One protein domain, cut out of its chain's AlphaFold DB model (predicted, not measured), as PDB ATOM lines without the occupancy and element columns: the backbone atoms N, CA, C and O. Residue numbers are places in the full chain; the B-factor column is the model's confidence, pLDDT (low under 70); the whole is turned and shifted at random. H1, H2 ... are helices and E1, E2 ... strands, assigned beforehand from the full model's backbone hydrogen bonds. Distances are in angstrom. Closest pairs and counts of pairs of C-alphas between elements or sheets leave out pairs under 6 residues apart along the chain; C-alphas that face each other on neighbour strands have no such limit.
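This is residues 2 to 75 of the 163 residues of the protein "Metalloendopeptidase" of Daphnia pulex (UniProt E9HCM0). Two helices cross steeply, and the second of them, H2, packs on both the first helix, H1, and a small ribbon of two parallel strands, E1 and E2. Long loops join these parts, and the ribbon has no further named strand. The printed part has 74 residues, with H1, E1, E2 and H2 in that order along the chain; the class is mixed, helices and strands, with 34 residues, under half, in named elements. It is compact, with a radius of gyration of the C-alphas of 12.0 A, and rounded, spanning 34 by 28 by 21 A.

H1, residues 2 to 15, touches H2, residues 64 to 73, with its residues 4 to 9 alone; the closest C-alphas, those of Gly 8 and Leu 67, are 5.5 A apart. Their lines stand at a steep tilt of 69 degrees, only just short of about perpendicular, and they run the same way. E1, residues 29 to 33, and E2, residues 48 to 52, are parallel neighbours at 32 degrees. N 31 and O 49 are within hydrogen-bond range at 2.8 A, as are N 51 and O 31 at 2.9 A. The closest C-alphas of E2 and H2, those of Leu 51 and Glu 69, are 6.7 A apart. H1 and E2 are apart. In H1 and H2 every O i to N i+4 pair is within hydrogen-bond range.

H1 begins at C-alpha 2, (152.957, 127.438, 163.537), and is 20.1 A long from first to last C-alpha. E1 measures 12.6 A and E2 12.0 A. H2 measures 14.1 A and ends at C-alpha 73, (150.872, 120.644, 147.342).

The C-alphas farthest apart, those of Ser 25 and Asp 61, are 34.0 A apart. The printed part has no cut. The links H1 to E1, E1 to E2 and E2 to H2 are long. Mean pLDDT of the printed part is 77.8; residues 34 to 46 and 54 to 60 are under 70.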
ATOM      1  N   ARG A   2     154.431 127.544 163.736       80.44
ATOM      2  CA  ARG A   2     152.957 127.438 163.537       80.44
ATOM      3  C   ARG A   2     152.225 128.741 163.174       80.44
ATOM      4  O   ARG A   2     151.295 128.698 162.386       80.44
ATOM      5  N   LYS A   3     152.654 129.893 163.705       81.94
ATOM      6  CA  LYS A   3     152.064 131.207 163.366       81.94
ATOM      7  C   LYS A   3     152.278 131.609 161.901       81.94
ATOM      8  O   LYS A   3     151.389 132.197 161.310       81.94
ATOM      9  N   VAL A   4     153.436 131.288 161.325       80.38
ATOM     10  CA  VAL A   4     153.747 131.581 159.913       80.38
ATOM     11  C   VAL A   4     153.014 130.595 159.002       80.38
ATOM     12  O   VAL A   4     152.519 130.982 157.955       80.38
ATOM     13  N   ILE A   5     152.851 129.343 159.447       82.50
ATOM     14  CA  ILE A   5     151.996 128.373 158.750       82.50
ATOM     15  C   ILE A   5     150.541 128.851 158.728       82.50
ATOM     16  O   ILE A   5     149.912 128.851 157.678       82.50
ATOM     17  N   ALA A   6     150.021 129.314 159.870       86.25
ATOM     18  CA  ALA A   6     148.676 129.876 159.955       86.25
ATOM     19  C   ALA A   6     148.508 131.120 159.069       86.25
ATOM     20  O   ALA A   6     147.467 131.265 158.442       86.25
ATOM     21  N   PHE A   7     149.534 131.975 158.977       85.88
ATOM     22  CA  PHE A   7     149.549 133.089 158.027       85.88
ATOM     23  C   PHE A   7     149.416 132.591 156.582       85.88
ATOM     24  O   PHE A   7     148.509 133.023 155.885       85.88
ATOM     25  N   GLY A   8     150.244 131.628 156.161       85.56
ATOM     26  CA  GLY A   8     150.160 131.062 154.812       85.56
ATOM     27  C   GLY A   8     148.791 130.443 154.514       85.56
ATOM     28  O   GLY A   8     148.214 130.684 153.461       85.56
ATOM     29  N   VAL A   9     148.218 129.712 155.473       88.31
ATOM     30  CA  VAL A   9     146.846 129.186 155.377       88.31
ATOM     31  C   VAL A   9     145.815 130.302 155.203       88.31
ATOM     32  O   VAL A   9     144.920 130.167 154.370       88.31
ATOM     33  N   ASN A  10     145.945 131.398 155.951       89.94
ATOM     34  CA  ASN A  10     145.021 132.523 155.870       89.94
ATOM     35  C   ASN A  10     145.098 133.238 154.514       89.94
ATOM     36  O   ASN A  10     144.059 133.518 153.929       89.94
ATOM     37  N   GLU A  11     146.298 133.439 153.967       89.31
ATOM     38  CA  GLU A  11     146.484 134.023 152.628       89.31
ATOM     39  C   GLU A  11     145.719 133.232 151.556       89.31
ATOM     40  O   GLU A  11     145.040 133.816 150.714       89.31
ATOM     41  N   TYR A  12     145.755 131.897 151.613       88.50
ATOM     42  CA  TYR A  12     144.941 131.064 150.723       88.50
ATOM     43  C   TYR A  12     143.447 131.219 150.972       88.50
ATOM     44  O   TYR A  12     142.667 131.244 150.022       88.50
ATOM     45  N   HIS A  13     143.033 131.285 152.238       91.31
ATOM     46  CA  HIS A  13     141.622 131.411 152.588       91.31
ATOM     47  C   HIS A  13     141.033 132.751 152.137       91.31
ATOM     48  O   HIS A  13     139.855 132.773 151.781       91.31
ATOM     49  N   GLU A  14     141.815 133.826 152.160       90.81
ATOM     50  CA  GLU A  14     141.384 135.175 151.781       90.81
ATOM     51  C   GLU A  14     141.423 135.406 150.269       90.81
ATOM     52  O   GLU A  14     140.548 136.090 149.742       90.81
ATOM     53  N   ASN A  15     142.392 134.810 149.567       87.62
ATOM     54  CA  ASN A  15     142.624 135.097 148.150       87.62
ATOM     55  C   ASN A  15     142.152 133.985 147.204       87.62
ATOM     56  O   ASN A  15     142.100 134.196 146.001       87.62
ATOM     57  N   THR A  16     141.805 132.795 147.702       87.25
ATOM     58  CA  THR A  16     141.427 131.657 146.848       87.25
ATOM     59  C   THR A  16     140.219 130.896 147.395       87.25
ATOM     60  O   THR A  16     139.799 131.049 148.548       87.25
ATOM     61  N   CYS A  17     139.672 129.993 146.580       89.31
ATOM     62  CA  CYS A  17     138.660 129.037 147.025       89.31
ATOM     63  C   CYS A  17     139.243 127.827 147.786       89.31
ATOM     64  O   CYS A  17     138.475 127.033 148.332       89.31
ATOM     65  N   ILE A  18     140.573 127.678 147.868       88.69
ATOM     66  CA  ILE A  18     141.223 126.561 148.566       88.69
ATOM     67  C   ILE A  18     141.105 126.757 150.079       88.69
ATOM     68  O   ILE A  18     141.518 127.776 150.633       88.69
ATOM     69  N   LYS A  19     140.582 125.737 150.771       91.00
ATOM     70  CA  LYS A  19     140.454 125.725 152.232       91.00
ATOM     71  C   LYS A  19     141.282 124.604 152.843       91.00
ATOM     72  O   LYS A  19     140.904 123.437 152.813       91.00
ATOM     73  N   PHE A  20     142.402 124.977 153.452       89.69
ATOM     74  CA  PHE A  20     143.146 124.090 154.343       89.69
ATOM     75  C   PHE A  20     142.385 123.911 155.657       89.69
ATOM     76  O   PHE A  20     142.085 124.894 156.337       89.69
ATOM     77  N   VAL A  21     142.090 122.661 156.005       91.56
ATOM     78  CA  VAL A  21     141.368 122.274 157.223       91.56
ATOM     79  C   VAL A  21     142.206 121.301 158.042       91.56
ATOM     80  O   VAL A  21     143.025 120.554 157.504       91.56
ATOM     81  N   ALA A  22     142.018 121.317 159.362       91.69
ATOM     82  CA  ALA A  22     142.663 120.344 160.229       91.69
ATOM     83  C   ALA A  22     142.127 118.944 159.907       91.69
ATOM     84  O   ALA A  22     140.917 118.722 159.921       91.69
ATOM     85  N   ARG A  23     143.042 118.013 159.631       92.62
ATOM     86  CA  ARG A  23     142.703 116.623 159.337       92.62
ATOM     87  C   ARG A  23     141.971 115.976 160.515       92.62
ATOM     88  O   ARG A  23     142.387 116.126 161.665       92.62
ATOM     89  N   THR A  24     140.958 115.182 160.203       94.19
ATOM     90  CA  THR A  24     140.288 114.250 161.105       94.19
ATOM     91  C   THR A  24     140.666 112.808 160.743       94.19
ATOM     92  O   THR A  24     141.596 112.245 161.320       94.19
ATOM     93  N   SER A  25     140.001 112.223 159.750       93.25
ATOM     94  CA  SER A  25     140.176 110.841 159.292       93.25
ATOM     95  C   SER A  25     140.409 110.733 157.783       93.25
ATOM     96  O   SER A  25     140.443 109.627 157.241       93.25
ATOM     97  N   GLU A  26     140.601 111.862 157.094       93.31
ATOM     98  CA  GLU A  26     140.768 111.903 155.647       93.31
ATOM     99  C   GLU A  26     141.962 111.034 155.235       93.31
ATOM    100  O   GLU A  26     143.042 111.071 155.842       93.31
ATOM    101  N   LYS A  27     141.747 110.216 154.198       88.94
ATOM    102  CA  LYS A  27     142.751 109.279 153.683       88.94
ATOM    103  C   LYS A  27     143.963 110.019 153.122       88.94
ATOM    104  O   LYS A  27     145.090 109.630 153.407       88.94
ATOM    105  N   ASN A  28     143.708 111.088 152.372       86.75
ATOM    106  CA  ASN A  28     144.722 111.916 151.736       86.75
ATOM    107  C   ASN A  28     144.823 113.245 152.478       86.75
ATOM    108  O   ASN A  28     143.801 113.869 152.760       86.75
ATOM    109  N   TYR A  29     146.038 113.655 152.825       88.00
ATOM    110  CA  TYR A  29     146.264 114.857 153.622       88.00
ATOM    111  C   TYR A  29     147.687 115.371 153.444       88.00
ATOM    112  O   TYR A  29     148.603 114.597 153.176       88.00
ATOM    113  N   ILE A  30     147.883 116.668 153.668       86.44
ATOM    114  CA  ILE A  30     149.218 117.258 153.745       86.44
ATOM    115  C   ILE A  30     149.735 117.084 155.170       86.44
ATOM    116  O   ILE A  30     149.076 117.477 156.138       86.44
ATOM    117  N   ARG A  31     150.922 116.501 155.307       85.00
ATOM    118  CA  ARG A  31     151.631 116.387 156.577       85.00
ATOM    119  C   ARG A  31     152.787 117.374 156.580       85.00
ATOM    120  O   ARG A  31     153.770 117.195 155.873       85.00
ATOM    121  N   ILE A  32     152.658 118.408 157.405       80.50
ATOM    122  CA  ILE A  32     153.715 119.397 157.613       80.50
ATOM    123  C   ILE A  32     154.615 118.914 158.749       80.50
ATOM    124  O   ILE A  32     154.139 118.695 159.865       80.50
ATOM    125  N   TYR A  33     155.906 118.763 158.482       75.06
ATOM    126  CA  TYR A  33     156.901 118.361 159.476       75.06
ATOM    127  C   TYR A  33     158.267 118.975 159.147       75.06
ATOM    128  O   TYR A  33     158.451 119.551 158.078       75.06
ATOM    129  N   ASN A  34     159.205 118.912 160.091       67.94
ATOM    130  CA  ASN A  34     160.555 119.439 159.910       67.94
ATOM    131  C   ASN A  34     161.532 118.268 159.690       67.94
ATOM    132  O   ASN A  34     161.782 117.503 160.624       67.94
ATOM    133  N   LYS A  35     162.052 118.119 158.463       61.28
ATOM    134  CA  LYS A  35     163.111 117.152 158.102       61.28
ATOM    135  C   LYS A  35     164.301 117.815 157.377       61.28
ATOM    136  O   LYS A  35     165.198 117.107 156.929       61.28
ATOM    137  N   GLY A  36     164.328 119.147 157.253       58.31
ATOM    138  CA  GLY A  36     165.276 119.892 156.402       58.31
ATOM    139  C   GLY A  36     164.637 120.490 155.136       58.31
ATOM    140  O   GLY A  36     163.412 120.529 155.010       58.31
ATOM    141  N   SER A  37     165.448 121.020 154.214       52.81
ATOM    142  CA  SER A  37     164.985 121.884 153.112       52.81
ATOM    143  C   SER A  37     164.161 121.176 152.022       52.81
ATOM    144  O   SER A  37     164.665 120.252 151.386       52.81
ATOM    145  N   GLY A  38     162.981 121.733 151.712       55.66
ATOM    146  CA  GLY A  38     162.238 121.535 150.458       55.66
ATOM    147  C   GLY A  38     161.186 120.419 150.451       55.66
ATOM    148  O   GLY A  38     161.285 119.432 151.178       55.66
ATOM    149  N   TYR A  39     160.167 120.586 149.602       55.09
ATOM    150  CA  TYR A  39     159.155 119.573 149.293       55.09
ATOM    151  C   TYR A  39     159.779 118.263 148.775       55.09
ATOM    152  O   TYR A  39     160.537 118.258 147.801       55.09
ATOM    153  N   GLU A  40     159.432 117.134 149.407       49.69
ATOM    154  CA  GLU A  40     159.804 115.802 148.923       49.69
ATOM    155  C   GLU A  40     158.770 115.305 147.896       49.69
ATOM    156  O   GLU A  40     157.555 115.404 148.058       49.69
ATOM    157  N   LYS A  41     159.317 114.801 146.791       48.62
ATOM    158  CA  LYS A  41     158.685 114.503 145.504       48.62
ATOM    159  C   LYS A  41     157.398 113.665 145.587       48.62
ATOM    160  O   LYS A  41     157.296 112.703 146.340       48.62
ATOM    161  N   PHE A  42     156.496 113.985 144.659       55.16
ATOM    162  CA  PHE A  42     155.345 113.216 144.179       55.16
ATOM    163  C   PHE A  42     155.665 111.718 144.026       55.16
ATOM    164  O   PHE A  42     156.290 111.325 143.046       55.16
ATOM    165  N   ASN A  43     155.213 110.887 144.962       40.91
ATOM    166  CA  ASN A  43     155.044 109.453 144.756       40.91
ATOM    167  C   ASN A  43     153.760 109.033 145.483       40.91
ATOM    168  O   ASN A  43     153.740 108.907 146.700       40.91
ATOM    169  N   GLU A  44     152.707 108.846 144.684       45.16
ATOM    170  CA  GLU A  44     151.397 108.278 145.030       45.16
ATOM    171  C   GLU A  44     150.399 109.204 145.764       45.16
ATOM    172  O   GLU A  44     150.583 109.629 146.897       45.16
ATOM    173  N   ILE A  45     149.261 109.467 145.100       58.31
ATOM    174  CA  ILE A  45     148.090 110.253 145.564       58.31
ATOM    175  C   ILE A  45     147.288 109.468 146.634       58.31
ATOM    176  O   ILE A  45     146.056 109.491 146.697       58.31
ATOM    177  N   VAL A  46     147.977 108.693 147.470       64.81
ATOM    178  CA  VAL A  46     147.365 107.838 148.484       64.81
ATOM    179  C   VAL A  46     148.097 108.041 149.803       64.81
ATOM    180  O   VAL A  46     149.216 107.577 149.981       64.81
ATOM    181  N   GLY A  47     147.441 108.694 150.760       75.44
ATOM    182  CA  GLY A  47     147.995 108.900 152.096       75.44
ATOM    183  C   GLY A  47     148.569 110.297 152.329       75.44
ATOM    184  O   GLY A  47     148.010 111.305 151.897       75.44
ATOM    185  N   ALA A  48     149.647 110.355 153.106       79.62
ATOM    186  CA  ALA A  48     150.278 111.608 153.504       79.62
ATOM    187  C   ALA A  48     151.127 112.179 152.362       79.62
ATOM    188  O   ALA A  48     152.044 111.511 151.893       79.62
ATOM    189  N   GLN A  49     150.866 113.426 151.980       81.00
ATOM    190  CA  GLN A  49     151.783 114.226 151.178       81.00
ATOM    191  C   GLN A  49     152.662 115.045 152.117       81.00
ATOM    192  O   GLN A  49     152.189 115.911 152.856       81.00
ATOM    193  N   ASP A  50     153.948 114.741 152.093       79.06
ATOM    194  CA  ASP A  50     154.930 115.295 153.004       79.06
ATOM    195  C   ASP A  50     155.409 116.671 152.529       79.06
ATOM    196  O   ASP A  50     155.942 116.825 151.433       79.06
ATOM    197  N   LEU A  51     155.202 117.682 153.371       76.25
ATOM    198  CA  LEU A  51     155.596 119.063 153.119       76.25
ATOM    199  C   LEU A  51     156.606 119.462 154.197       76.25
ATOM    200  O   LEU A  51     156.238 119.727 155.347       76.25
ATOM    201  N   SER A  52     157.891 119.441 153.834       73.69
ATOM    202  CA  SER A  52     158.961 119.784 154.767       73.69
ATOM    203  C   SER A  52     159.093 121.297 154.883       73.69
ATOM    204  O   SER A  52     159.359 121.992 153.905       73.69
ATOM    205  N   LEU A  53     158.921 121.807 156.099       71.38
ATOM    206  CA  LEU A  53     159.180 123.200 156.438       71.38
ATOM    207  C   LEU A  53     160.258 123.247 157.512       71.38
ATOM    208  O   LEU A  53     159.959 123.132 158.701       71.38
ATOM    209  N   ASP A  54     161.506 123.421 157.093       64.88
ATOM    210  CA  ASP A  54     162.621 123.601 158.020       64.88
ATOM    211  C   ASP A  54     162.541 124.949 158.760       64.88
ATOM    212  O   ASP A  54     161.853 125.884 158.342       64.88
ATOM    213  N   ASP A  55     163.278 125.082 159.855       57.69
ATOM    214  CA  ASP A  55     163.351 126.299 160.658       57.69
ATOM    215  C   ASP A  55     163.924 127.481 159.855       57.69
ATOM    216  O   ASP A  55     163.505 128.621 160.065       57.69
ATOM    217  N   GLY A  56     164.789 127.217 158.865       59.28
ATOM    218  CA  GLY A  56     165.245 128.218 157.889       59.28
ATOM    219  C   GLY A  56     164.190 128.606 156.841       59.28
ATOM    220  O   GLY A  56     164.236 129.707 156.293       59.28
ATOM    221  N   CYS A  57     163.208 127.734 156.591       58.41
ATOM    222  CA  CYS A  57     162.100 127.966 155.662       58.41
ATOM    223  C   CYS A  57     160.953 128.751 156.316       58.41
ATOM    224  O   CYS A  57     160.194 129.430 155.632       58.41
ATOM    225  N   VAL A  58     160.812 128.688 157.643       62.09
ATOM    226  CA  VAL A  58     159.706 129.327 158.370       62.09
ATOM    227  C   VAL A  58     160.173 130.585 159.099       62.09
ATOM    228  O   VAL A  58     160.085 130.695 160.326       62.09
ATOM    229  N   SER A  59     160.634 131.565 158.321       66.06
ATOM    230  CA  SER A  59     160.959 132.906 158.815       66.06
ATOM    231  C   SER A  59     159.762 133.855 158.702       66.06
ATOM    232  O   SER A  59     158.989 133.797 157.746       66.06
ATOM    233  N   ARG A  60     159.630 134.779 159.664       63.44
ATOM    234  CA  ARG A  60     158.691 135.910 159.551       63.44
ATOM    235  C   ARG A  60     159.047 136.855 158.406       63.44
ATOM    236  O   ARG A  60     158.161 137.542 157.915       63.44
ATOM    237  N   ASP A  61     160.310 136.876 157.996       72.50
ATOM    238  CA  ASP A  61     160.795 137.760 156.935       72.50
ATOM    239  C   ASP A  61     160.459 137.221 155.535       72.50
ATOM    240  O   ASP A  61     160.413 137.990 154.571       72.50
ATOM    241  N   TYR A  62     160.173 135.913 155.438       76.81
ATOM    242  CA  TYR A  62     159.878 135.192 154.194       76.81
ATOM    243  C   TYR A  62     158.649 134.276 154.331       76.81
ATOM    244  O   TYR A  62     158.741 133.064 154.114       76.81
ATOM    245  N   PRO A  63     157.473 134.822 154.691       80.69
ATOM    246  CA  PRO A  63     156.277 134.007 154.886       80.69
ATOM    247  C   PRO A  63     155.804 133.331 153.587       80.69
ATOM    248  O   PRO A  63     155.122 132.308 153.640       80.69
ATOM    249  N   GLY A  64     156.227 133.838 152.424       85.06
ATOM    250  CA  GLY A  64     155.937 133.246 151.124       85.06
ATOM    251  C   GLY A  64     156.598 131.892 150.885       85.06
ATOM    252  O   GLY A  64     156.167 131.183 149.986       85.06
ATOM    253  N   ILE A  65     157.575 131.468 151.694       84.19
ATOM    254  CA  ILE A  65     158.091 130.092 151.607       84.19
ATOM    255  C   ILE A  65     156.986 129.088 151.951       84.19
ATOM    256  O   ILE A  65     156.830 128.088 151.263       84.19
ATOM    257  N   VAL A  66     156.150 129.374 152.954       84.81
ATOM    258  CA  VAL A  66     155.013 128.495 153.255       84.81
ATOM    259  C   VAL A  66     154.028 128.461 152.083       84.81
ATOM    260  O   VAL A  66     153.548 127.389 151.723       84.81
ATOM    261  N   LEU A  67     153.774 129.614 151.456       89.00
ATOM    262  CA  LEU A  67     152.914 129.707 150.271       89.00
ATOM    263  C   LEU A  67     153.475 128.875 149.111       89.00
ATOM    264  O   LEU A  67     152.732 128.119 148.499       89.00
ATOM    265  N   HIS A  68     154.784 128.958 148.863       90.06
ATOM    266  CA  HIS A  68     155.488 128.187 147.837       90.06
ATOM    267  C   HIS A  68     155.269 126.676 147.994       90.06
ATOM    268  O   HIS A  68     154.842 125.994 147.064       90.06
ATOM    269  N   GLU A  69     155.504 126.148 149.195       87.19
ATOM    270  CA  GLU A  69     155.352 124.713 149.440       87.19
ATOM    271  C   GLU A  69     153.879 124.271 149.382       87.19
ATOM    272  O   GLU A  69     153.555 123.184 148.900       87.19
ATOM    273  N   MET A  70     152.951 125.123 149.827       86.75
ATOM    274  CA  MET A  70     151.514 124.859 149.702       86.75
ATOM    275  C   MET A  70     151.047 124.891 148.238       86.75
ATOM    276  O   MET A  70     150.173 124.109 147.866       86.75
ATOM    277  N   MET A  71     151.660 125.718 147.385       88.50
ATOM    278  CA  MET A  71     151.402 125.729 145.942       88.50
ATOM    279  C   MET A  71     151.889 124.437 145.287       88.50
ATOM    280  O   MET A  71     151.170 123.874 144.460       88.50
ATOM    281  N   HIS A  72     153.045 123.906 145.693       88.19
ATOM    282  CA  HIS A  72     153.461 122.566 145.274       88.19
ATOM    283  C   HIS A  72     152.445 121.498 145.678       88.19
ATOM    284  O   HIS A  72     152.084 120.654 144.857       88.19
ATOM    285  N   ALA A  73     151.915 121.566 146.903       85.19
ATOM    286  CA  ALA A  73     150.872 120.644 147.342       85.19
ATOM    287  C   ALA A  73     149.565 120.781 146.539       85.19
ATOM    288  O   ALA A  73     148.888 119.785 146.292       85.19
ATOM    289  N   ALA A  74     149.248 121.990 146.069       85.56
ATOM    290  CA  ALA A  74     148.130 122.256 145.166       85.56
ATOM    291  C   ALA A  74     148.397 121.850 143.698       85.56
ATOM    292  O   ALA A  74     147.491 121.941 142.872       85.56
ATOM    293  N   GLY A  75     149.606 121.378 143.365       86.06
ATOM    294  CA  GLY A  75     149.958 120.863 142.037       86.06
ATOM    295  C   GLY A  75     150.681 121.855 141.122       86.06
ATOM    296  O   GLY A  75     150.838 121.579 139.933       86.06
TER     297      GLY A  75